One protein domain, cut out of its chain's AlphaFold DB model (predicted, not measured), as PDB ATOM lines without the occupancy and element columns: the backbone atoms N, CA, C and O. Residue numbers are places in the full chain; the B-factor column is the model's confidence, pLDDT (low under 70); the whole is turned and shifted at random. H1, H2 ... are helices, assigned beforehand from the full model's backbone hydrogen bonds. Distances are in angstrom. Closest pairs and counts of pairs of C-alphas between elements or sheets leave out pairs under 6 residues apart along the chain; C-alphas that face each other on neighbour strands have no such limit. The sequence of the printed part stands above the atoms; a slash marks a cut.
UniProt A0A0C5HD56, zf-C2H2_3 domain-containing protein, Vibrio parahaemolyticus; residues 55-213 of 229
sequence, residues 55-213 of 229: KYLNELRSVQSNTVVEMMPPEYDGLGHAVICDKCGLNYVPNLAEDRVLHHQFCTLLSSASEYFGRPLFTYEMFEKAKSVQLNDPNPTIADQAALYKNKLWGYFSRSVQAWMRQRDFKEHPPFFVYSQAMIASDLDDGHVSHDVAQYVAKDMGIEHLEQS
ATOM      1  N   LYS A  55     201.683 144.480 184.464       34.91
ATOM      2  CA  LYS A  55     201.660 145.062 183.115       34.91
ATOM      3  C   LYS A  55     202.671 144.399 182.174       34.91
ATOM      4  O   LYS A  55     202.313 144.041 181.058       34.91
ATOM      5  N   TYR A  56     203.900 144.171 182.640       34.91
ATOM      6  CA  TYR A  56     204.947 143.518 181.851       34.91
ATOM      7  C   TYR A  56     204.667 142.022 181.651       34.91
ATOM      8  O   TYR A  56     204.950 141.480 180.589       34.91
ATOM      9  N   LEU A  57     204.039 141.349 182.625       37.44
ATOM     10  CA  LEU A  57     203.553 139.976 182.440       37.44
ATOM     11  C   LEU A  57     202.422 139.901 181.406       37.44
ATOM     12  O   LEU A  57     202.411 138.977 180.596       37.44
ATOM     13  N   ASN A  58     201.506 140.870 181.396       38.44
ATOM     14  CA  ASN A  58     200.427 140.942 180.411       38.44
ATOM     15  C   ASN A  58     200.942 141.295 179.005       38.44
ATOM     16  O   ASN A  58     200.480 140.712 178.026       38.44
ATOM     17  N   GLU A  59     201.943 142.171 178.895       37.16
ATOM     18  CA  GLU A  59     202.635 142.474 177.634       37.16
ATOM     19  C   GLU A  59     203.467 141.281 177.135       37.16
ATOM     20  O   GLU A  59     203.428 140.942 175.956       37.16
ATOM     21  N   LEU A  60     204.163 140.559 178.016       34.78
ATOM     22  CA  LEU A  60     204.867 139.332 177.634       34.78
ATOM     23  C   LEU A  60     203.902 138.221 177.204       34.78
ATOM     24  O   LEU A  60     204.207 137.490 176.262       34.78
ATOM     25  N   ARG A  61     202.733 138.106 177.850       37.97
ATOM     26  CA  ARG A  61     201.662 137.190 177.427       37.97
ATOM     27  C   ARG A  61     201.106 137.575 176.058       37.97
ATOM     28  O   ARG A  61     200.882 136.685 175.245       37.97
ATOM     29  N   SER A  62     200.928 138.868 175.772       37.69
ATOM     30  CA  SER A  62     200.440 139.319 174.462       37.69
ATOM     31  C   SER A  62     201.468 139.080 173.349       37.69
ATOM     32  O   SER A  62     201.108 138.611 172.269       37.69
ATOM     33  N   VAL A  63     202.757 139.294 173.626       34.88
ATOM     34  CA  VAL A  63     203.847 139.029 172.675       34.88
ATOM     35  C   VAL A  63     204.041 137.527 172.449       34.88
ATOM     36  O   VAL A  63     204.121 137.104 171.297       34.88
ATOM     37  N   GLN A  64     204.034 136.699 173.502       37.03
ATOM     38  CA  GLN A  64     204.074 135.236 173.353       37.03
ATOM     39  C   GLN A  64     202.854 134.705 172.596       37.03
ATOM     40  O   GLN A  64     203.009 133.814 171.766       37.03
ATOM     41  N   SER A  65     201.668 135.282 172.812       37.00
ATOM     42  CA  SER A  65     200.471 134.937 172.042       37.00
ATOM     43  C   SER A  65     200.668 135.207 170.547       37.00
ATOM     44  O   SER A  65     200.309 134.365 169.733       37.00
ATOM     45  N   ASN A  66     201.301 136.322 170.172       33.25
ATOM     46  CA  ASN A  66     201.557 136.646 168.765       33.25
ATOM     47  C   ASN A  66     202.630 135.742 168.133       33.25
ATOM     48  O   ASN A  66     202.485 135.333 166.985       33.25
ATOM     49  N   THR A  67     203.682 135.377 168.872       32.50
ATOM     50  CA  THR A  67     204.752 134.500 168.352       32.50
ATOM     51  C   THR A  67     204.325 133.028 168.259       32.50
ATOM     52  O   THR A  67     204.807 132.301 167.394       32.50
ATOM     53  N   VAL A  68     203.405 132.568 169.119       32.34
ATOM     54  CA  VAL A  68     202.841 131.204 169.055       32.34
ATOM     55  C   VAL A  68     201.885 131.046 167.866       32.34
ATOM     56  O   VAL A  68     201.863 129.984 167.245       32.34
ATOM     57  N   VAL A  69     201.161 132.107 167.492       34.91
ATOM     58  CA  VAL A  69     200.254 132.123 166.328       34.91
ATOM     59  C   VAL A  69     201.001 131.911 165.002       34.91
ATOM     60  O   VAL A  69     200.472 131.262 164.106       34.91
ATOM     61  N   GLU A  70     202.251 132.368 164.878       33.94
ATOM     62  CA  GLU A  70     203.044 132.218 163.645       33.94
ATOM     63  C   GLU A  70     203.634 130.807 163.431       33.94
ATOM     64  O   GLU A  70     204.077 130.490 162.327       33.94
ATOM     65  N   MET A  71     203.640 129.939 164.453       31.56
ATOM     66  CA  MET A  71     204.262 128.602 164.389       31.56
ATOM     67  C   MET A  71     203.262 127.435 164.264       31.56
ATOM     68  O   MET A  71     203.682 126.275 164.300       31.56
ATOM     69  N   MET A  72     201.958 127.700 164.115       29.73
ATOM     70  CA  MET A  72     200.920 126.660 164.045       29.73
ATOM     71  C   MET A  72     200.425 126.394 162.608       29.73
ATOM     72  O   MET A  72     200.365 127.313 161.793       29.73
ATOM     73  N   PRO A  73     200.096 125.131 162.262       30.48
ATOM     74  CA  PRO A  73     199.641 124.766 160.921       30.48
ATOM     75  C   PRO A  73     198.332 125.487 160.541       30.48
ATOM     76  O   PRO A  73     197.501 125.733 161.412       30.48
ATOM     77  N   PRO A  74     198.106 125.770 159.243       37.59
ATOM     78  CA  PRO A  74     197.061 126.684 158.749       37.59
ATOM     79  C   PRO A  74     195.608 126.233 158.991       37.59
ATOM     80  O   PRO A  74     194.680 126.975 158.688       37.59
ATOM     81  N   GLU A  75     195.401 125.032 159.533       36.56
ATOM     82  CA  GLU A  75     194.092 124.473 159.903       36.56
ATOM     83  C   GLU A  75     193.789 124.607 161.411       36.56
ATOM     84  O   GLU A  75     192.740 124.168 161.876       36.56
ATOM     85  N   TYR A  76     194.701 125.210 162.182       38.16
ATOM     86  CA  TYR A  76     194.548 125.498 163.607       38.16
ATOM     87  C   TYR A  76     194.235 126.990 163.768       38.16
ATOM     88  O   TYR A  76     195.099 127.834 163.545       38.16
ATOM     89  N   ASP A  77     193.009 127.344 164.149       42.66
ATOM     90  CA  ASP A  77     192.613 128.747 164.343       42.66
ATOM     91  C   ASP A  77     193.193 129.370 165.625       42.66
ATOM     92  O   ASP A  77     193.078 130.579 165.808       42.66
ATOM     93  N   GLY A  78     193.852 128.571 166.485       42.16
ATOM     94  CA  GLY A  78     194.786 128.989 167.548       42.16
ATOM     95  C   GLY A  78     194.201 129.853 168.673       42.16
ATOM     96  O   GLY A  78     194.815 130.021 169.724       42.16
ATOM     97  N   LEU A  79     192.993 130.370 168.488       48.19
ATOM     98  CA  LEU A  79     192.299 131.297 169.357       48.19
ATOM     99  C   LEU A  79     191.189 130.527 170.060       48.19
ATOM    100  O   LEU A  79     190.016 130.560 169.682       48.19
ATOM    101  N   GLY A  80     191.550 129.855 171.153       52.75
ATOM    102  CA  GLY A  80     190.565 129.676 172.211       52.75
ATOM    103  C   GLY A  80     190.114 131.075 172.619       52.75
ATOM    104  O   GLY A  80     190.879 131.804 173.242       52.75
ATOM    105  N   HIS A  81     188.925 131.494 172.192       60.81
ATOM    106  CA  HIS A  81     188.415 132.808 172.555       60.81
ATOM    107  C   HIS A  81     188.345 132.872 174.083       60.81
ATOM    108  O   HIS A  81     187.896 131.914 174.720       60.81
ATOM    109  N   ALA A  82     188.835 133.965 174.671       69.06
ATOM    110  CA  ALA A  82     188.692 134.180 176.101       69.06
ATOM    111  C   ALA A  82     187.196 134.208 176.439       69.06
ATOM    112  O   ALA A  82     186.415 134.899 175.782       69.06
ATOM    113  N   VAL A  83     186.801 133.436 177.445       73.88
ATOM    114  CA  VAL A  83     185.427 133.379 177.946       73.88
ATOM    115  C   VAL A  83     185.387 133.911 179.368       73.88
ATOM    116  O   VAL A  83     186.358 133.779 180.115       73.88
ATOM    117  N   ILE A  84     184.251 134.487 179.750       74.50
ATOM    118  CA  ILE A  84     184.002 134.930 181.121       74.50
ATOM    119  C   ILE A  84     183.332 133.783 181.869       74.50
ATOM    120  O   ILE A  84     182.341 133.225 181.400       74.50
ATOM    121  N   CYS A  85     183.862 133.405 183.028       77.62
ATOM    122  CA  CYS A  85     183.208 132.419 183.877       77.62
ATOM    123  C   CYS A  85     182.014 133.036 184.617       77.62
ATOM    124  O   CYS A  85     182.203 133.917 185.450       77.62
ATOM    125  N   ASP A  86     180.809 132.497 184.433       77.44
ATOM    126  CA  ASP A  86     179.601 132.981 185.127       77.44
ATOM    127  C   ASP A  86     179.664 132.841 186.660       77.44
ATOM    128  O   ASP A  86     178.932 133.514 187.383       77.44
ATOM    129  N   LYS A  87     180.525 131.953 187.178       80.19
ATOM    130  CA  LYS A  87     180.650 131.699 188.623       80.19
ATOM    131  C   LYS A  87     181.615 132.650 189.315       80.19
ATOM    132  O   LYS A  87     181.313 133.133 190.399       80.19
ATOM    133  N   CYS A  88     182.792 132.870 188.728       78.38
ATOM    134  CA  CYS A  88     183.844 133.676 189.352       78.38
ATOM    135  C   CYS A  88     184.129 134.999 188.637       78.38
ATOM    136  O   CYS A  88     184.869 135.823 189.163       78.38
ATOM    137  N   GLY A  89     183.541 135.220 187.460       72.88
ATOM    138  CA  GLY A  89     183.718 136.423 186.649       72.88
ATOM    139  C   GLY A  89     185.110 136.586 186.041       72.88
ATOM    140  O   GLY A  89     185.396 137.643 185.491       72.88
ATOM    141  N   LEU A  90     185.989 135.582 186.154       74.88
ATOM    142  CA  LEU A  90     187.310 135.631 185.531       74.88
ATOM    143  C   LEU A  90     187.221 135.352 184.033       74.88
ATOM    144  O   LEU A  90     186.552 134.407 183.608       74.88
ATOM    145  N   ASN A  91     187.982 136.133 183.269       75.94
ATOM    146  CA  ASN A  91     188.300 135.836 181.880       75.94
ATOM    147  C   ASN A  91     189.371 134.750 181.835       75.94
ATOM    148  O   ASN A  91     190.404 134.891 182.488       75.94
ATOM    149  N   TYR A  92     189.137 133.691 181.064       72.31
ATOM    150  CA  TYR A  92     190.133 132.649 180.826       72.31
ATOM    151  C   TYR A  92     189.975 132.035 179.432       72.31
ATOM    152  O   TYR A  92     188.902 132.084 178.831       72.31
ATOM    153  N   VAL A  93     191.043 131.441 178.909       77.12
ATOM    154  CA  VAL A  93     191.091 130.725 177.636       77.12
ATOM    155  C   VAL A  93     190.928 129.231 177.911       77.12
ATOM    156  O   VAL A  93     191.861 128.590 178.397       77.12
ATOM    157  N   PRO A  94     189.776 128.613 177.583       69.06
ATOM    158  CA  PRO A  94     189.523 127.220 177.946       69.06
ATOM    159  C   PRO A  94     190.542 126.253 177.348       69.06
ATOM    160  O   PRO A  94     190.890 125.257 177.980       69.06
ATOM    161  N   ASN A  95     191.035 126.548 176.147       68.94
ATOM    162  CA  ASN A  95     191.968 125.692 175.416       68.94
ATOM    163  C   ASN A  95     193.410 125.777 175.941       68.94
ATOM    164  O   ASN A  95     194.210 124.907 175.606       68.94
ATOM    165  N   LEU A  96     193.728 126.758 176.793       69.44
ATOM    166  CA  LEU A  96     195.031 126.884 177.435       69.44
ATOM    167  C   LEU A  96     195.000 126.143 178.778       69.44
ATOM    168  O   LEU A  96     194.205 126.462 179.666       69.44
ATOM    169  N   ALA A  97     195.824 125.102 178.913       64.50
ATOM    170  CA  ALA A  97     195.792 124.215 180.076       64.50
ATOM    171  C   ALA A  97     196.125 124.962 181.375       64.50
ATOM    172  O   ALA A  97     195.443 124.780 182.384       64.50
ATOM    173  N   GLU A  98     197.121 125.844 181.327       67.75
ATOM    174  CA  GLU A  98     197.556 126.674 182.447       67.75
ATOM    175  C   GLU A  98     196.419 127.576 182.932       67.75
ATOM    176  O   GLU A  98     196.130 127.638 184.128       67.75
ATOM    177  N   ASP A  99     195.722 128.224 181.999       71.62
ATOM    178  CA  ASP A  99     194.653 129.165 182.321       71.62
ATOM    179  C   ASP A  99     193.420 128.451 182.881       71.62
ATOM    180  O   ASP A  99     192.797 128.904 183.839       71.62
ATOM    181  N   ARG A 100     193.121 127.250 182.369       73.94
ATOM    182  CA  ARG A 100     192.077 126.379 182.920       73.94
ATOM    183  C   ARG A 100     192.365 125.976 184.367       73.94
ATOM    184  O   ARG A 100     191.437 125.949 185.177       73.94
ATOM    185  N   VAL A 101     193.620 125.649 184.687       71.94
ATOM    186  CA  VAL A 101     194.036 125.283 186.051       71.94
ATOM    187  C   VAL A 101     193.915 126.484 186.987       71.94
ATOM    188  O   VAL A 101     193.293 126.353 188.043       71.94
ATOM    189  N   LEU A 102     194.429 127.652 186.587       75.38
ATOM    190  CA  LEU A 102     194.329 128.885 187.376       75.38
ATOM    191  C   LEU A 102     192.869 129.290 187.613       75.38
ATOM    192  O   LEU A 102     192.471 129.545 188.753       75.38
ATOM    193  N   HIS A 103     192.047 129.266 186.561       81.75
ATOM    194  CA  HIS A 103     190.611 129.508 186.660       81.75
ATOM    195  C   HIS A 103     189.940 128.532 187.639       81.75
ATOM    196  O   HIS A 103     189.196 128.964 188.520       81.75
ATOM    197  N   HIS A 104     190.202 127.226 187.521       78.12
ATOM    198  CA  HIS A 104     189.589 126.223 188.394       78.12
ATOM    199  C   HIS A 104     189.973 126.419 189.868       78.12
ATOM    200  O   HIS A 104     189.106 126.337 190.745       78.12
ATOM    201  N   GLN A 105     191.246 126.717 190.141       79.50
ATOM    202  CA  GLN A 105     191.731 127.004 191.493       79.50
ATOM    203  C   GLN A 105     191.036 128.235 192.079       79.50
ATOM    204  O   GLN A 105     190.461 128.156 193.165       79.50
ATOM    205  N   PHE A 106     191.015 129.347 191.340       82.94
ATOM    206  CA  PHE A 106     190.368 130.574 191.797       82.94
ATOM    207  C   PHE A 106     188.860 130.394 191.993       82.94
ATOM    208  O   PHE A 106     188.311 130.832 192.999       82.94
ATOM    209  N   CYS A 107     188.180 129.719 191.063       84.00
ATOM    210  CA  CYS A 107     186.739 129.479 191.135       84.00
ATOM    211  C   CYS A 107     186.364 128.637 192.369       84.00
ATOM    212  O   CYS A 107     185.395 128.941 193.070       84.00
ATOM    213  N   THR A 108     187.179 127.627 192.689       85.75
ATOM    214  CA  THR A 108     187.029 126.806 193.902       85.75
ATOM    215  C   THR A 108     187.272 127.621 195.176       85.75
ATOM    216  O   THR A 108     186.486 127.533 196.124       85.75
ATOM    217  N   LEU A 109     188.322 128.450 195.196       85.38
ATOM    218  CA  LEU A 109     188.634 129.327 196.328       85.38
ATOM    219  C   LEU A 109     187.530 130.360 196.576       85.38
ATOM    220  O   LEU A 109     187.076 130.494 197.709       85.38
ATOM    221  N   LEU A 110     187.044 131.027 195.527       86.69
ATOM    222  CA  LEU A 110     185.970 132.018 195.629       86.69
ATOM    223  C   LEU A 110     184.667 131.397 196.150       86.69
ATOM    224  O   LEU A 110     183.975 132.006 196.966       86.69
ATOM    225  N   SER A 111     184.350 130.176 195.705       89.44
ATOM    226  CA  SER A 111     183.184 129.428 196.194       89.44
ATOM    227  C   SER A 111     183.328 129.108 197.684       89.44
ATOM    228  O   SER A 111     182.429 129.403 198.466       89.44
ATOM    229  N   SER A 112     184.500 128.615 198.095       90.31
ATOM    230  CA  SER A 112     184.798 128.302 199.502       90.31
ATOM    231  C   SER A 112     184.752 129.547 200.397       90.31
ATOM    232  O   SER A 112     184.221 129.503 201.505       90.31
ATOM    233  N   ALA A 113     185.279 130.675 199.916       89.12
ATOM    234  CA  ALA A 113     185.236 131.945 200.633       89.12
ATOM    235  C   ALA A 113     183.799 132.481 200.751       89.12
ATOM    236  O   ALA A 113     183.400 132.944 201.816       89.12
ATOM    237  N   SER A 114     182.999 132.366 199.688       91.94
ATOM    238  CA  SER A 114     181.582 132.757 199.701       91.94
ATOM    239  C   SER A 114     180.769 131.957 200.721       91.94
ATOM    240  O   SER A 114     179.956 132.527 201.448       91.94
ATOM    241  N   GLU A 115     181.008 130.647 200.810       92.81
ATOM    242  CA  GLU A 115     180.397 129.796 201.835       92.81
ATOM    243  C   GLU A 115     180.845 130.206 203.242       92.81
ATOM    244  O   GLU A 115     180.011 130.351 204.136       92.81
ATOM    245  N   TYR A 116     182.143 130.459 203.433       92.25
ATOM    246  CA  TYR A 116     182.705 130.856 204.725       92.25
ATOM    247  C   TYR A 116     182.129 132.176 205.251       92.25
ATOM    248  O   TYR A 116     181.763 132.266 206.421       92.25
ATOM    249  N   PHE A 117     182.006 133.193 204.393       90.81
ATOM    250  CA  PHE A 117     181.417 134.481 204.771       90.81
ATOM    251  C   PHE A 117     179.877 134.481 204.736       90.81
ATOM    252  O   PHE A 117     179.259 135.508 205.014       90.81
ATOM    253  N   GLY A 118     179.248 133.342 204.420       90.38
ATOM    254  CA  GLY A 118     177.796 133.147 204.476       90.38
ATOM    255  C   GLY A 118     177.004 133.865 203.381       90.38
ATOM    256  O   GLY A 118     175.774 133.911 203.443       90.38
ATOM    257  N   ARG A 119     177.678 134.438 202.379       90.25
ATOM    258  CA  ARG A 119     177.060 135.143 201.250       90.25
ATOM    259  C   ARG A 119     177.996 135.117 200.034       90.25
ATOM    260  O   ARG A 119     179.206 135.249 200.210       90.25
ATOM    261  N   PRO A 120     177.460 135.033 198.799       91.25
ATOM    262  CA  PRO A 120     178.261 135.164 197.586       91.25
ATOM    263  C   PRO A 120     179.094 136.449 197.557       91.25
ATOM    264  O   PRO A 120     178.554 137.557 197.674       91.25
ATOM    265  N   LEU A 121     180.405 136.293 197.371       90.25
ATOM    266  CA  LEU A 121     181.301 137.408 197.077       90.25
ATOM    267  C   LEU A 121     181.021 137.932 195.665       90.25
ATOM    268  O   LEU A 121     180.686 137.173 194.755       90.25
ATOM    269  N   PHE A 122     181.140 139.242 195.481       86.12
ATOM    270  CA  PHE A 122     180.930 139.863 194.176       86.12
ATOM    271  C   PHE A 122     182.052 139.506 193.210       86.12
ATOM    272  O   PHE A 122     183.228 139.642 193.539       86.12
ATOM    273  N   THR A 123     181.688 139.125 191.988       80.38
ATOM    274  CA  THR A 123     182.628 139.165 190.863       80.38
ATOM    275  C   THR A 123     183.012 140.615 190.555       80.38
ATOM    276  O   THR A 123     182.359 141.556 191.016       80.38
ATOM    277  N   TYR A 124     184.052 140.817 189.743       72.12
ATOM    278  CA  TYR A 124     184.453 142.160 189.315       72.12
ATOM    279  C   TYR A 124     183.292 142.941 188.675       72.12
ATOM    280  O   TYR A 124     183.011 144.069 189.064       72.12
ATOM    281  N   GLU A 125     182.543 142.313 187.767       76.38
ATOM    282  CA  GLU A 125     181.403 142.956 187.108       76.38
ATOM    283  C   GLU A 125     180.283 143.323 188.098       76.38
ATOM    284  O   GLU A 125     179.673 144.389 187.995       76.38
ATOM    285  N   MET A 126     180.016 142.463 189.086       80.50
ATOM    286  CA  MET A 126     179.034 142.756 190.135       80.50
ATOM    287  C   MET A 126     179.466 143.947 190.996       80.50
ATOM    288  O   MET A 126     178.623 144.767 191.363       80.50
ATOM    289  N   PHE A 127     180.763 144.060 191.297       79.94
ATOM    290  CA  PHE A 127     181.325 145.207 192.002       79.94
ATOM    291  C   PHE A 127     181.191 146.500 191.188       79.94
ATOM    292  O   PHE A 127     180.656 147.480 191.704       79.94
ATOM    293  N   GLU A 128     181.580 146.491 189.912       77.75
ATOM    294  CA  GLU A 128     181.469 147.666 189.035       77.75
ATOM    295  C   GLU A 128     180.013 148.134 188.889       77.75
ATOM    296  O   GLU A 128     179.709 149.331 188.968       77.75
ATOM    297  N   LYS A 129     179.072 147.187 188.784       81.50
ATOM    298  CA  LYS A 129     177.636 147.491 188.842       81.50
ATOM    299  C   LYS A 129     177.253 148.107 190.185       81.50
ATOM    300  O   LYS A 129     176.615 149.150 190.201       81.50
ATOM    301  N   ALA A 130     177.666 147.518 191.308       75.69
ATOM    302  CA  ALA A 130     177.344 148.027 192.645       75.69
ATOM    303  C   ALA A 130     177.888 149.444 192.906       75.69
ATOM    304  O   ALA A 130     177.207 150.255 193.536       75.69
ATOM    305  N   LYS A 131     179.084 149.758 192.395       76.12
ATOM    306  CA  LYS A 131     179.713 151.084 192.481       76.12
ATOM    307  C   LYS A 131     178.938 152.136 191.683       76.12
ATOM    308  O   LYS A 131     178.798 153.267 192.148       76.12
ATOM    309  N   SER A 132     178.422 151.749 190.514       76.38
ATOM    310  CA  SER A 132     177.732 152.637 189.571       76.38
ATOM    311  C   SER A 132     176.232 152.816 189.832       76.38
ATOM    312  O   SER A 132     175.638 153.722 189.248       76.38
ATOM    313  N   VAL A 133     175.609 152.018 190.713       77.94
ATOM    314  CA  VAL A 133     174.185 152.193 191.049       77.94
ATOM    315  C   VAL A 133     173.940 153.579 191.652       77.94
ATOM    316  O   VAL A 133     174.540 153.953 192.663       77.94
ATOM    317  N   GLN A 134     173.000 154.308 191.052       77.12
ATOM    318  CA  GLN A 134     172.457 155.562 191.568       77.12
ATOM    319  C   GLN A 134     170.981 155.385 191.934       77.12
ATOM    320  O   GLN A 134     170.281 154.549 191.359       77.12
ATOM    321  N   LEU A 135     170.508 156.170 192.902       78.25
ATOM    322  CA  LEU A 135     169.080 156.251 193.206       78.25
ATOM    323  C   LEU A 135     168.425 157.159 192.171       78.25
ATOM    324  O   LEU A 135     168.877 158.276 191.947       78.25
ATOM    325  N   ASN A 136     167.354 156.669 191.551       80.00
ATOM    326  CA  ASN A 136     166.566 157.444 190.591       80.00
ATOM    327  C   ASN A 136     165.583 158.405 191.282       80.00
ATOM    328  O   ASN A 136     164.979 159.247 190.619       80.00
ATOM    329  N   ASP A 137     165.388 158.254 192.594       78.50
ATOM    330  CA  ASP A 137     164.576 159.158 193.403       78.50
ATOM    331  C   ASP A 137     165.325 160.491 193.587       78.50
ATOM    332  O   ASP A 137     166.478 160.464 194.027       78.50
ATOM    333  N   PRO A 138     164.717 161.650 193.270       79.50
ATOM    334  CA  PRO A 138     165.324 162.954 193.529       79.50
ATOM    335  C   PRO A 138     165.511 163.268 195.023       79.50
ATOM    336  O   PRO A 138     166.327 164.127 195.345       79.50
ATOM    337  N   ASN A 139     164.782 162.602 195.926       85.88
ATOM    338  CA  ASN A 139     164.889 162.761 197.379       85.88
ATOM    339  C   ASN A 139     164.941 161.390 198.076       85.88
ATOM    340  O   ASN A 139     164.019 161.032 198.814       85.88
ATOM    341  N   PRO A 140     166.014 160.614 197.863       89.81
ATOM    342  CA  PRO A 140     166.096 159.263 198.386       89.81
ATOM    343  C   PRO A 140     166.118 159.257 199.912       89.81
ATOM    344  O   PRO A 140     166.810 160.069 200.540       89.81
ATOM    345  N   THR A 141     165.425 158.299 200.524       94.38
ATOM    346  CA  THR A 141     165.430 158.179 201.985       94.38
ATOM    347  C   THR A 141     166.810 157.754 202.498       94.38
ATOM    348  O   THR A 141     167.608 157.150 201.776       94.38
ATOM    349  N   ILE A 142     167.096 158.014 203.779       94.00
ATOM    350  CA  ILE A 142     168.330 157.526 204.422       94.00
ATOM    351  C   ILE A 142     168.433 155.998 204.338       94.00
ATOM    352  O   ILE A 142     169.526 155.472 204.150       94.00
ATOM    353  N   ALA A 143     167.308 155.281 204.418       93.38
ATOM    354  CA  ALA A 143     167.289 153.827 204.298       93.38
ATOM    355  C   ALA A 143     167.701 153.354 202.891       93.38
ATOM    356  O   ALA A 143     168.471 152.398 202.778       93.38
ATOM    357  N   ASP A 144     167.262 154.044 201.832       92.81
ATOM    358  CA  ASP A 144     167.645 153.723 200.447       92.81
ATOM    359  C   ASP A 144     169.137 153.976 200.211       92.81
ATOM    360  O   ASP A 144     169.852 153.135 199.656       92.81
ATOM    361  N   GLN A 145     169.630 155.118 200.696       93.19
ATOM    362  CA  GLN A 145     171.049 155.467 200.634       93.19
ATOM    363  C   GLN A 145     171.903 154.463 201.423       93.19
ATOM    364  O   GLN A 145     172.923 153.985 200.923       93.19
ATOM    365  N   ALA A 146     171.452 154.067 202.617       93.81
ATOM    366  CA  ALA A 146     172.102 153.057 203.447       93.81
ATOM    367  C   ALA A 146     172.110 151.668 202.794       93.81
ATOM    368  O   ALA A 146     173.094 150.937 202.917       93.81
ATOM    369  N   ALA A 147     171.045 151.284 202.085       92.12
ATOM    370  CA  ALA A 147     170.995 150.023 201.352       92.12
ATOM    371  C   ALA A 147     172.025 149.988 200.212       92.12
ATOM    372  O   ALA A 147     172.768 149.010 200.087       92.12
ATOM    373  N   LEU A 148     172.131 151.069 199.430       91.38
ATOM    374  CA  LEU A 148     173.175 151.185 198.409       91.38
ATOM    375  C   LEU A 148     174.574 151.177 199.015       91.38
ATOM    376  O   LEU A 148     175.460 150.496 198.501       91.38
ATOM    377  N   TYR A 149     174.773 151.904 200.110       92.00
ATOM    378  CA  TYR A 149     176.073 151.981 200.756       92.00
ATOM    379  C   TYR A 149     176.515 150.624 201.322       92.00
ATOM    380  O   TYR A 149     177.629 150.183 201.047       92.00
ATOM    381  N   LYS A 150     175.615 149.870 201.970       92.31
ATOM    382  CA  LYS A 150     175.868 148.471 202.371       92.31
ATOM    383  C   LYS A 150     176.251 147.579 201.189       92.31
ATOM    384  O   LYS A 150     177.120 146.717 201.317       92.31
ATOM    385  N   ASN A 151     175.627 147.788 200.031       90.94
ATOM    386  CA  ASN A 151     175.963 147.043 198.822       90.94
ATOM    387  C   ASN A 151     177.371 147.384 198.303       90.94
ATOM    388  O   ASN A 151     178.113 146.482 197.912       90.94
ATOM    389  N   LYS A 152     177.764 148.664 198.359       89.62
ATOM    390  CA  LYS A 152     179.130 149.111 198.043       89.62
ATOM    391  C   LYS A 152     180.154 148.518 199.013       89.62
ATOM    392  O   LYS A 152     181.139 147.947 198.554       89.62
ATOM    393  N   LEU A 153     179.885 148.553 200.322       89.88
ATOM    394  CA  LEU A 153     180.743 147.944 201.349       89.88
ATOM    395  C   LEU A 153     180.977 146.450 201.089       89.88
ATOM    396  O   LEU A 153     182.112 145.985 201.168       89.88
ATOM    397  N   TRP A 154     179.929 145.698 200.730       92.19
ATOM    398  CA  TRP A 154     180.073 144.281 200.374       92.19
ATOM    399  C   TRP A 154     180.916 144.075 199.109       92.19
ATOM    400  O   TRP A 154     181.704 143.130 199.026       92.19
ATOM    401  N   GLY A 155     180.780 144.968 198.129       88.75
ATOM    402  CA  GLY A 155     181.600 144.966 196.925       88.75
ATOM    403  C   GLY A 155     183.088 145.190 197.216       88.75
ATOM    404  O   GLY A 155     183.921 144.401 196.767       88.75
ATOM    405  N   TYR A 156     183.414 146.199 198.024       87.25
ATOM    406  CA  TYR A 156     184.788 146.470 198.460       87.25
ATOM    407  C   TYR A 156     185.377 145.314 199.269       87.25
ATOM    408  O   TYR A 156     186.468 144.833 198.960       87.25
ATOM    409  N   PHE A 157     184.605 144.783 200.219       90.38
ATOM    410  CA  PHE A 157     184.975 143.584 200.965       90.38
ATOM    411  C   PHE A 157     185.270 142.398 200.036       90.38
ATOM    412  O   PHE A 157     186.282 141.719 200.184       90.38
ATOM    413  N   SER A 158     184.428 142.177 199.024       89.56
ATOM    414  CA  SER A 158     184.612 141.088 198.061       89.56
ATOM    415  C   SER A 158     185.899 141.226 197.249       89.56
ATOM    416  O   SER A 158     186.585 140.224 197.034       89.56
ATOM    417  N   ARG A 159     186.243 142.442 196.800       85.31
ATOM    418  CA  ARG A 159     187.509 142.725 196.097       85.31
ATOM    419  C   ARG A 159     188.709 142.511 197.013       85.31
ATOM    420  O   ARG A 159     189.680 141.880 196.601       85.31
ATOM    421  N   SER A 160     188.605 142.971 198.255       85.75
ATOM    422  CA  SER A 160     189.635 142.807 199.275       85.75
ATOM    423  C   SER A 160     189.934 141.327 199.566       85.75
ATOM    424  O   SER A 160     191.083 140.896 199.451       85.75
ATOM    425  N   VAL A 161     188.904 140.501 199.794       86.31
ATOM    426  CA  VAL A 161     189.060 139.045 199.979       86.31
ATOM    427  C   VAL A 161     189.692 138.385 198.750       86.31
ATOM    428  O   VAL A 161     190.578 137.541 198.887       86.31
ATOM    429  N   GLN A 162     189.273 138.774 197.541       82.88
ATOM    430  CA  GLN A 162     189.831 138.233 196.298       82.88
ATOM    431  C   GLN A 162     191.307 138.583 196.101       82.88
ATOM    432  O   GLN A 162     192.068 137.741 195.626       82.88
ATOM    433  N   ALA A 163     191.722 139.796 196.464       78.12
ATOM    434  CA  ALA A 163     193.130 140.178 196.467       78.12
ATOM    435  C   ALA A 163     193.908 139.386 197.533       78.12
ATOM    436  O   ALA A 163     194.981 138.853 197.250       78.12
ATOM    437  N   TRP A 164     193.328 139.228 198.728       80.31
ATOM    438  CA  TRP A 164     193.932 138.505 199.848       80.31
ATOM    439  C   TRP A 164     194.210 137.037 199.525       80.31
ATOM    440  O   TRP A 164     195.319 136.543 199.740       80.31
ATOM    441  N   MET A 165     193.228 136.348 198.939       80.19
ATOM    442  CA  MET A 165     193.327 134.915 198.654       80.19
ATOM    443  C   MET A 165     194.334 134.565 197.548       80.19
ATOM    444  O   MET A 165     194.670 133.396 197.377       80.19
ATOM    445  N   ARG A 166     194.852 135.559 196.807       72.75
ATOM    446  CA  ARG A 166     195.978 135.352 195.878       72.75
ATOM    447  C   ARG A 166     197.293 135.071 196.610       72.75
ATOM    448  O   ARG A 166     198.207 134.519 196.009       72.75
ATOM    449  N   GLN A 167     197.406 135.481 197.873       71.06
ATOM    450  CA  GLN A 167     198.660 135.435 198.631       71.06
ATOM    451  C   GLN A 167     198.541 134.687 199.965       71.06
ATOM    452  O   GLN A 167     199.558 134.270 200.516       71.06
ATOM    453  N   ARG A 168     197.329 134.553 200.517       74.56
ATOM    454  CA  ARG A 168     197.072 134.061 201.881       74.56
ATOM    455  C   ARG A 168     195.803 133.215 201.947       74.56
ATOM    456  O   ARG A 168     195.016 133.188 201.007       74.56
ATOM    457  N   ASP A 169     195.582 132.549 203.078       81.25
ATOM    458  CA  ASP A 169     194.290 131.916 203.360       81.25
ATOM    459  C   ASP A 169     193.224 133.007 203.587       81.25
ATOM    460  O   ASP A 169     193.411 133.926 204.389       81.25
ATOM    461  N   PHE A 170     192.087 132.918 202.888       83.81
ATOM    462  CA  PHE A 170     190.977 133.866 203.039       83.81
ATOM    463  C   PHE A 170     190.381 133.860 204.452       83.81
ATOM    464  O   PHE A 170     189.749 134.835 204.846       83.81
ATOM    465  N   LYS A 171     190.588 132.797 205.238       88.00
ATOM    466  CA  LYS A 171     190.138 132.725 206.637       88.00
ATOM    467  C   LYS A 171     190.903 133.669 207.561       88.00
ATOM    468  O   LYS A 171     190.401 133.999 208.630       88.00
ATOM    469  N   GLU A 172     192.098 134.097 207.154       85.25
ATOM    470  CA  GLU A 172     192.883 135.114 207.862       85.25
ATOM    471  C   GLU A 172     192.417 136.539 207.537       85.25
ATOM    472  O   GLU A 172     192.841 137.489 208.195       85.25
ATOM    473  N   HIS A 173     191.567 136.708 206.520       86.94
ATOM    474  CA  HIS A 173     190.985 138.002 206.207       86.94
ATOM    475  C   HIS A 173     190.018 138.424 207.327       86.94
ATOM    476  O   HIS A 173     189.230 137.593 207.793       86.94
ATOM    477  N   PRO A 174     190.009 139.704 207.746       85.62
ATOM    478  CA  PRO A 174     189.043 140.184 208.726       85.62
ATOM    479  C   PRO A 174     187.597 139.878 208.314       85.62
ATOM    480  O   PRO A 174     187.261 139.946 207.128       85.62
ATOM    481  N   PRO A 175     186.708 139.558 209.264       88.31
ATOM    482  CA  PRO A 175     185.306 139.342 208.945       88.31
ATOM    483  C   PRO A 175     184.666 140.638 208.431       88.31
ATOM    484  O   PRO A 175     185.093 141.739 208.787       88.31
ATOM    485  N   PHE A 176     183.599 140.503 207.637       89.44
ATOM    486  CA  PHE A 176     182.913 141.632 206.997       89.44
ATOM    487  C   PHE A 176     182.564 142.764 207.969       89.44
ATOM    488  O   PHE A 176     182.794 143.921 207.653       89.44
ATOM    489  N   PHE A 177     182.089 142.440 209.173       88.38
ATOM    490  CA  PHE A 177     181.763 143.432 210.199       88.38
ATOM    491  C   PHE A 177     182.954 144.342 210.553       88.38
ATOM    492  O   PHE A 177     182.822 145.561 210.538       88.38
ATOM    493  N   VAL A 178     184.128 143.752 210.805       85.69
ATOM    494  CA  VAL A 178     185.355 144.497 211.140       85.69
ATOM    495  C   VAL A 178     185.833 145.305 209.935       85.69
ATOM    496  O   VAL A 178     186.236 146.456 210.084       85.69
ATOM    497  N   TYR A 179     185.746 144.720 208.734       87.44
ATOM    498  CA  TYR A 179     186.079 145.411 207.491       87.44
ATOM    499  C   TYR A 179     185.206 146.655 207.280       87.44
ATOM    500  O   TYR A 179     185.712 147.756 207.072       87.44
ATOM    501  N   SER A 180     183.886 146.494 207.381       88.31
ATOM    502  CA  SER A 180     182.931 147.583 207.202       88.31
ATOM    503  C   SER A 180     183.080 148.665 208.253       88.31
ATOM    504  O   SER A 180     182.999 149.830 207.901       88.31
ATOM    505  N   GLN A 181     183.344 148.320 209.513       88.06
ATOM    506  CA  GLN A 181     183.554 149.319 210.556       88.06
ATOM    507  C   GLN A 181     184.695 150.290 210.206       88.06
ATOM    508  O   GLN A 181     184.510 151.503 210.289       88.06
ATOM    509  N   ALA A 182     185.843 149.769 209.761       85.38
ATOM    510  CA  ALA A 182     186.978 150.602 209.365       85.38
ATOM    511  C   ALA A 182     186.699 151.407 208.082       85.38
ATOM    512  O   ALA A 182     187.047 152.584 208.010       85.38
ATOM    513  N   MET A 183     186.035 150.796 207.093       86.75
ATOM    514  CA  MET A 183     185.645 151.479 205.852       86.75
ATOM    515  C   MET A 183     184.668 152.628 206.105       86.75
ATOM    516  O   MET A 183     184.859 153.710 205.567       86.75
ATOM    517  N   ILE A 184     183.647 152.417 206.943       88.31
ATOM    518  CA  ILE A 184     182.654 153.448 207.264       88.31
ATOM    519  C   ILE A 184     183.323 154.627 207.973       88.31
ATOM    520  O   ILE A 184     183.011 155.770 207.656       88.31
ATOM    521  N   ALA A 185     184.239 154.366 208.912       85.56
ATOM    522  CA  ALA A 185     184.987 155.426 209.585       85.56
ATOM    523  C   ALA A 185     185.840 156.238 208.593       85.56
ATOM    524  O   ALA A 185     185.777 157.462 208.605       85.56
ATOM    525  N   SER A 186     186.555 155.566 207.680       84.69
ATOM    526  CA  SER A 186     187.353 156.232 206.639       84.69
ATOM    527  C   SER A 186     186.490 157.060 205.684       84.69
ATOM    528  O   SER A 186     186.767 158.232 205.467       84.69
ATOM    529  N   ASP A 187     185.414 156.479 205.144       86.38
ATOM    530  CA  ASP A 187     184.523 157.176 204.209       86.38
ATOM    531  C   ASP A 187     183.826 158.374 204.870       86.38
ATOM    532  O   ASP A 187     183.484 159.345 204.188       86.38
ATOM    533  N   LEU A 188     183.568 158.303 206.181       86.12
ATOM    534  CA  LEU A 188     182.997 159.407 206.948       86.12
ATOM    535  C   LEU A 188     184.012 160.548 207.109       86.12
ATOM    536  O   LEU A 188     183.645 161.702 206.885       86.12
ATOM    537  N   ASP A 189     185.266 160.228 207.441       84.38
ATOM    538  CA  ASP A 189     186.358 161.203 207.564       84.38
ATOM    539  C   ASP A 189     186.675 161.886 206.219       84.38
ATOM    540  O   ASP A 189     186.879 163.101 206.169       84.38
ATOM    541  N   ASP A 190     186.635 161.129 205.115       82.69
ATOM    542  CA  ASP A 190     186.886 161.623 203.751       82.69
ATOM    543  C   ASP A 190     185.664 162.328 203.118       82.69
ATOM    544  O   ASP A 190     185.751 162.913 202.033       82.69
ATOM    545  N   GLY A 191     184.499 162.289 203.778       83.75
ATOM    546  CA  GLY A 191     183.255 162.887 203.281       83.75
ATOM    547  C   GLY A 191     182.618 162.139 202.099       83.75
ATOM    548  O   GLY A 191     181.819 162.714 201.357       83.75
ATOM    549  N   HIS A 192     182.956 160.862 201.907       85.44
ATOM    550  CA  HIS A 192     182.375 159.978 200.890       85.44
ATOM    551  C   HIS A 192     180.989 159.440 201.269       85.44
ATOM    552  O   HIS A 192     180.218 159.041 200.388       85.44
ATOM    553  N   VAL A 193     180.641 159.464 202.558       88.12
ATOM    554  CA  VAL A 193     179.312 159.115 203.072       88.12
ATOM    555  C   VAL A 193     178.822 160.179 204.056       88.12
ATOM    556  O   VAL A 193     179.602 160.777 204.793       88.12
ATOM    557  N   SER A 194     177.513 160.441 204.075       91.88
ATOM    558  CA  SER A 194     176.934 161.357 205.060       91.88
ATOM    559  C   SER A 194     176.893 160.720 206.449       91.88
ATOM    560  O   SER A 194     176.713 159.506 206.590       91.88
ATOM    561  N   HIS A 195     176.986 161.552 207.487       92.50
ATOM    562  CA  HIS A 195     176.921 161.099 208.875       92.50
ATOM    563  C   HIS A 195     175.649 160.283 209.168       92.50
ATOM    564  O   HIS A 195     175.725 159.221 209.780       92.50
ATOM    565  N   ASP A 196     174.487 160.716 208.671       94.06
ATOM    566  CA  ASP A 196     173.215 160.019 208.906       94.06
ATOM    567  C   ASP A 196     173.178 158.624 208.266       94.06
ATOM    568  O   ASP A 196     172.697 157.670 208.880       94.06
ATOM    569  N   VAL A 197     173.717 158.482 207.050       94.12
ATOM    570  CA  VAL A 197     173.804 157.186 206.361       94.12
ATOM    571  C   VAL A 197     174.810 156.272 207.060       94.12
ATOM    572  O   VAL A 197     174.501 155.102 207.295       94.12
ATOM    573  N   ALA A 198     175.974 156.800 207.447       92.06
ATOM    574  CA  ALA A 198     176.994 156.054 208.179       92.06
ATOM    575  C   ALA A 198     176.459 155.524 209.519       92.06
ATOM    576  O   ALA A 198     176.587 154.334 209.801       92.06
ATOM    577  N   GLN A 199     175.782 156.370 210.303       92.19
ATOM    578  CA  GLN A 199     175.163 155.979 211.574       92.19
ATOM    579  C   GLN A 199     174.041 154.955 211.381       92.19
ATOM    580  O   GLN A 199     173.934 154.001 212.153       92.19
ATOM    581  N   TYR A 200     173.216 155.114 210.340       94.62
ATOM    582  CA  TYR A 200     172.168 154.145 210.023       94.62
ATOM    583  C   TYR A 200     172.764 152.765 209.725       94.62
ATOM    584  O   TYR A 200     172.308 151.764 210.281       94.62
ATOM    585  N   VAL A 201     173.791 152.703 208.871       93.94
ATOM    586  CA  VAL A 201     174.464 151.446 208.518       93.94
ATOM    587  C   VAL A 201     175.197 150.851 209.716       93.94
ATOM    588  O   VAL A 201     175.039 149.660 209.973       93.94
ATOM    589  N   ALA A 202     175.928 151.659 210.484       91.44
ATOM    590  CA  ALA A 202     176.620 151.209 211.688       91.44
ATOM    591  C   ALA A 202     175.645 150.559 212.680       91.44
ATOM    592  O   ALA A 202     175.865 149.429 213.115       91.44
ATOM    593  N   LYS A 203     174.512 151.216 212.951       91.75
ATOM    594  CA  LYS A 203     173.464 150.683 213.826       91.75
ATOM    595  C   LYS A 203     172.868 149.375 213.300       91.75
ATOM    596  O   LYS A 203     172.692 148.443 214.078       91.75
ATOM    597  N   ASP A 204     172.558 149.304 212.008       91.12
ATOM    598  CA  ASP A 204     172.004 148.100 211.375       91.12
ATOM    599  C   ASP A 204     172.974 146.909 211.434       91.12
ATOM    600  O   ASP A 204     172.558 145.766 211.595       91.12
ATOM    601  N   MET A 205     174.278 147.185 211.365       88.88
ATOM    602  CA  MET A 205     175.328 146.175 211.485       88.88
ATOM    603  C   MET A 205     175.673 145.819 212.938       88.88
ATOM    604  O   MET A 205     176.418 144.866 213.149       88.88
ATOM    605  N   GLY A 206     175.143 146.541 213.933       88.62
ATOM    606  CA  GLY A 206     175.477 146.355 215.351       88.62
ATOM    607  C   GLY A 206     176.831 146.947 215.759       88.62
ATOM    608  O   GLY A 206     177.443 146.480 216.714       88.62
ATOM    609  N   ILE A 207     177.329 147.942 215.021       85.25
ATOM    610  CA  ILE A 207     178.561 148.671 215.336       85.25
ATOM    611  C   ILE A 207     178.231 149.744 216.379       85.25
ATOM    612  O   ILE A 207     177.598 150.756 216.073       85.25
ATOM    613  N   GLU A 208     178.679 149.530 217.612       75.56
ATOM    614  CA  GLU A 208     178.626 150.532 218.677       75.56
ATOM    615  C   GLU A 208     179.916 151.373 218.645       75.56
ATOM    616  O   GLU A 208     181.012 150.834 218.515       75.56
ATOM    617  N   HIS A 209     179.790 152.701 218.748       74.81
ATOM    618  CA  HIS A 209     180.912 153.659 218.764       74.81
ATOM    619  C   HIS A 209     181.744 153.746 217.469       74.81
ATOM    620  O   HIS A 209     182.971 153.655 217.502       74.81
ATOM    621  N   LEU A 210     181.093 154.018 216.329       76.25
ATOM    622  CA  LEU A 210     181.759 154.238 215.035       76.25
ATOM    623  C   LEU A 210     182.938 155.234 215.118       76.25
ATOM    624  O   LEU A 210     183.990 154.966 214.551       76.25
ATOM    625  N   GLU A 211     182.796 156.311 215.893       69.75
ATOM    626  CA  GLU A 211     183.816 157.358 216.104       69.75
ATOM    627  C   GLU A 211     185.101 156.869 216.798       69.75
ATOM    628  O   GLU A 211     186.122 157.549 216.774       69.75
ATOM    629  N   GLN A 212     185.060 155.702 217.446       69.62
ATOM    630  CA  GLN A 212     186.209 155.087 218.122       69.62
ATOM    631  C   GLN A 212     186.834 153.964 217.288       69.62
ATOM    632  O   GLN A 212     187.764 153.292 217.739       69.62
ATOM    633  N   SER A 213     186.309 153.733 216.083       68.88
ATOM    634  CA  SER A 213     186.816 152.703 215.190       68.88
ATOM    635  C   SER A 213     188.230 153.064 214.746       68.88
ATOM    636  O   SER A 213     188.479 154.213 214.377       68.88
TER     637      SER A 213
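AT A GLANCE: This is residues 55 to 213 of the 229 residues of the protein "zf-C2H2_3 domain-containing protein" of Vibrio parahaemolyticus (UniProt A0A0C5HD56). Look first at a small helical head built on the long helix H4: H3 folds back along one side of it, and the hairpin of H5 and H6 crosses its other side. H2, near H4, leads away from this head as an arm toward a loose tail, made by the long link of residues 70 to 96 and by H1, which touches no helix. The printed part has 159 residues with six named helices, H1 to H6 in order along the chain, and no named strand; the class is all helix. The whole is loose, with a radius of gyration of the C-alphas of 20.5 A, and elongated, spanning 66 by 38 by 27 A.

HOW THE PARTS SIT: Start at H4, residues 142 to 164, the hub, which touches three helices. H3, residues 124 to 132, touches H4 at a shallow tilt of 30 degrees, opposite ways, and the two form a helical hairpin; their closest C-alphas, of Phe 127 and Gly 155, are 4.9 A apart. H6, residues 195 to 205, touches residues 142 to 150 of H4 at a steep tilt of 66 degrees, with the C-alphas of Ala 146 and Val 197 closest at 5.3 A. H5, residues 176 to 189, touches residues 153 to 157 of H4 at a steep tilt of 64 degrees, closest at the C-alphas of Leu 153 and Ser 180, 6.3 A apart. H5 and H6 form a second helical hairpin, at a shallow tilt of 9 degrees, with the C-alphas of Ile 184 and Ala 198 closest at 6.3 A. H2, residues 97 to 116, is close to H4 but not clearly touching: the closest C-alphas, of Leu 110 and Gln 162, are 7.3 A apart. H1, residues 55 to 69, is apart from the other five helices. In all six helices every O i to N i+4 pair is within hydrogen-bond range.

IN THESE COORDINATES: Find C-alpha 142 at (168.330, 157.526, 204.422); from there H4 runs 32.2 A to C-alpha 164 at (193.932, 138.505, 199.848). H2 is 28.7 A long, H1 21.2 A, H5 19.9 A, H6 15.2 A and H3 12.5 A. The printed part begins with H1, at C-alpha 55 at (201.660, 145.062, 183.115).

THE WHOLE: The two C-alphas farthest apart, of Pro 74 and His 209, are 67.8 A from each other. Residues 55 to 64, which belong to H1, and residues 71 to 76 stand free. In the long link from H1 to H2, look for a short antiparallel pairing of residues 83 to 84 with 91 to 92; the link from H4 to H5 is long too. The printed part has no cut. Its mean pLDDT is 75.8, and residues 55 to 82, 94 to 98 and 211 to 213 are under 70.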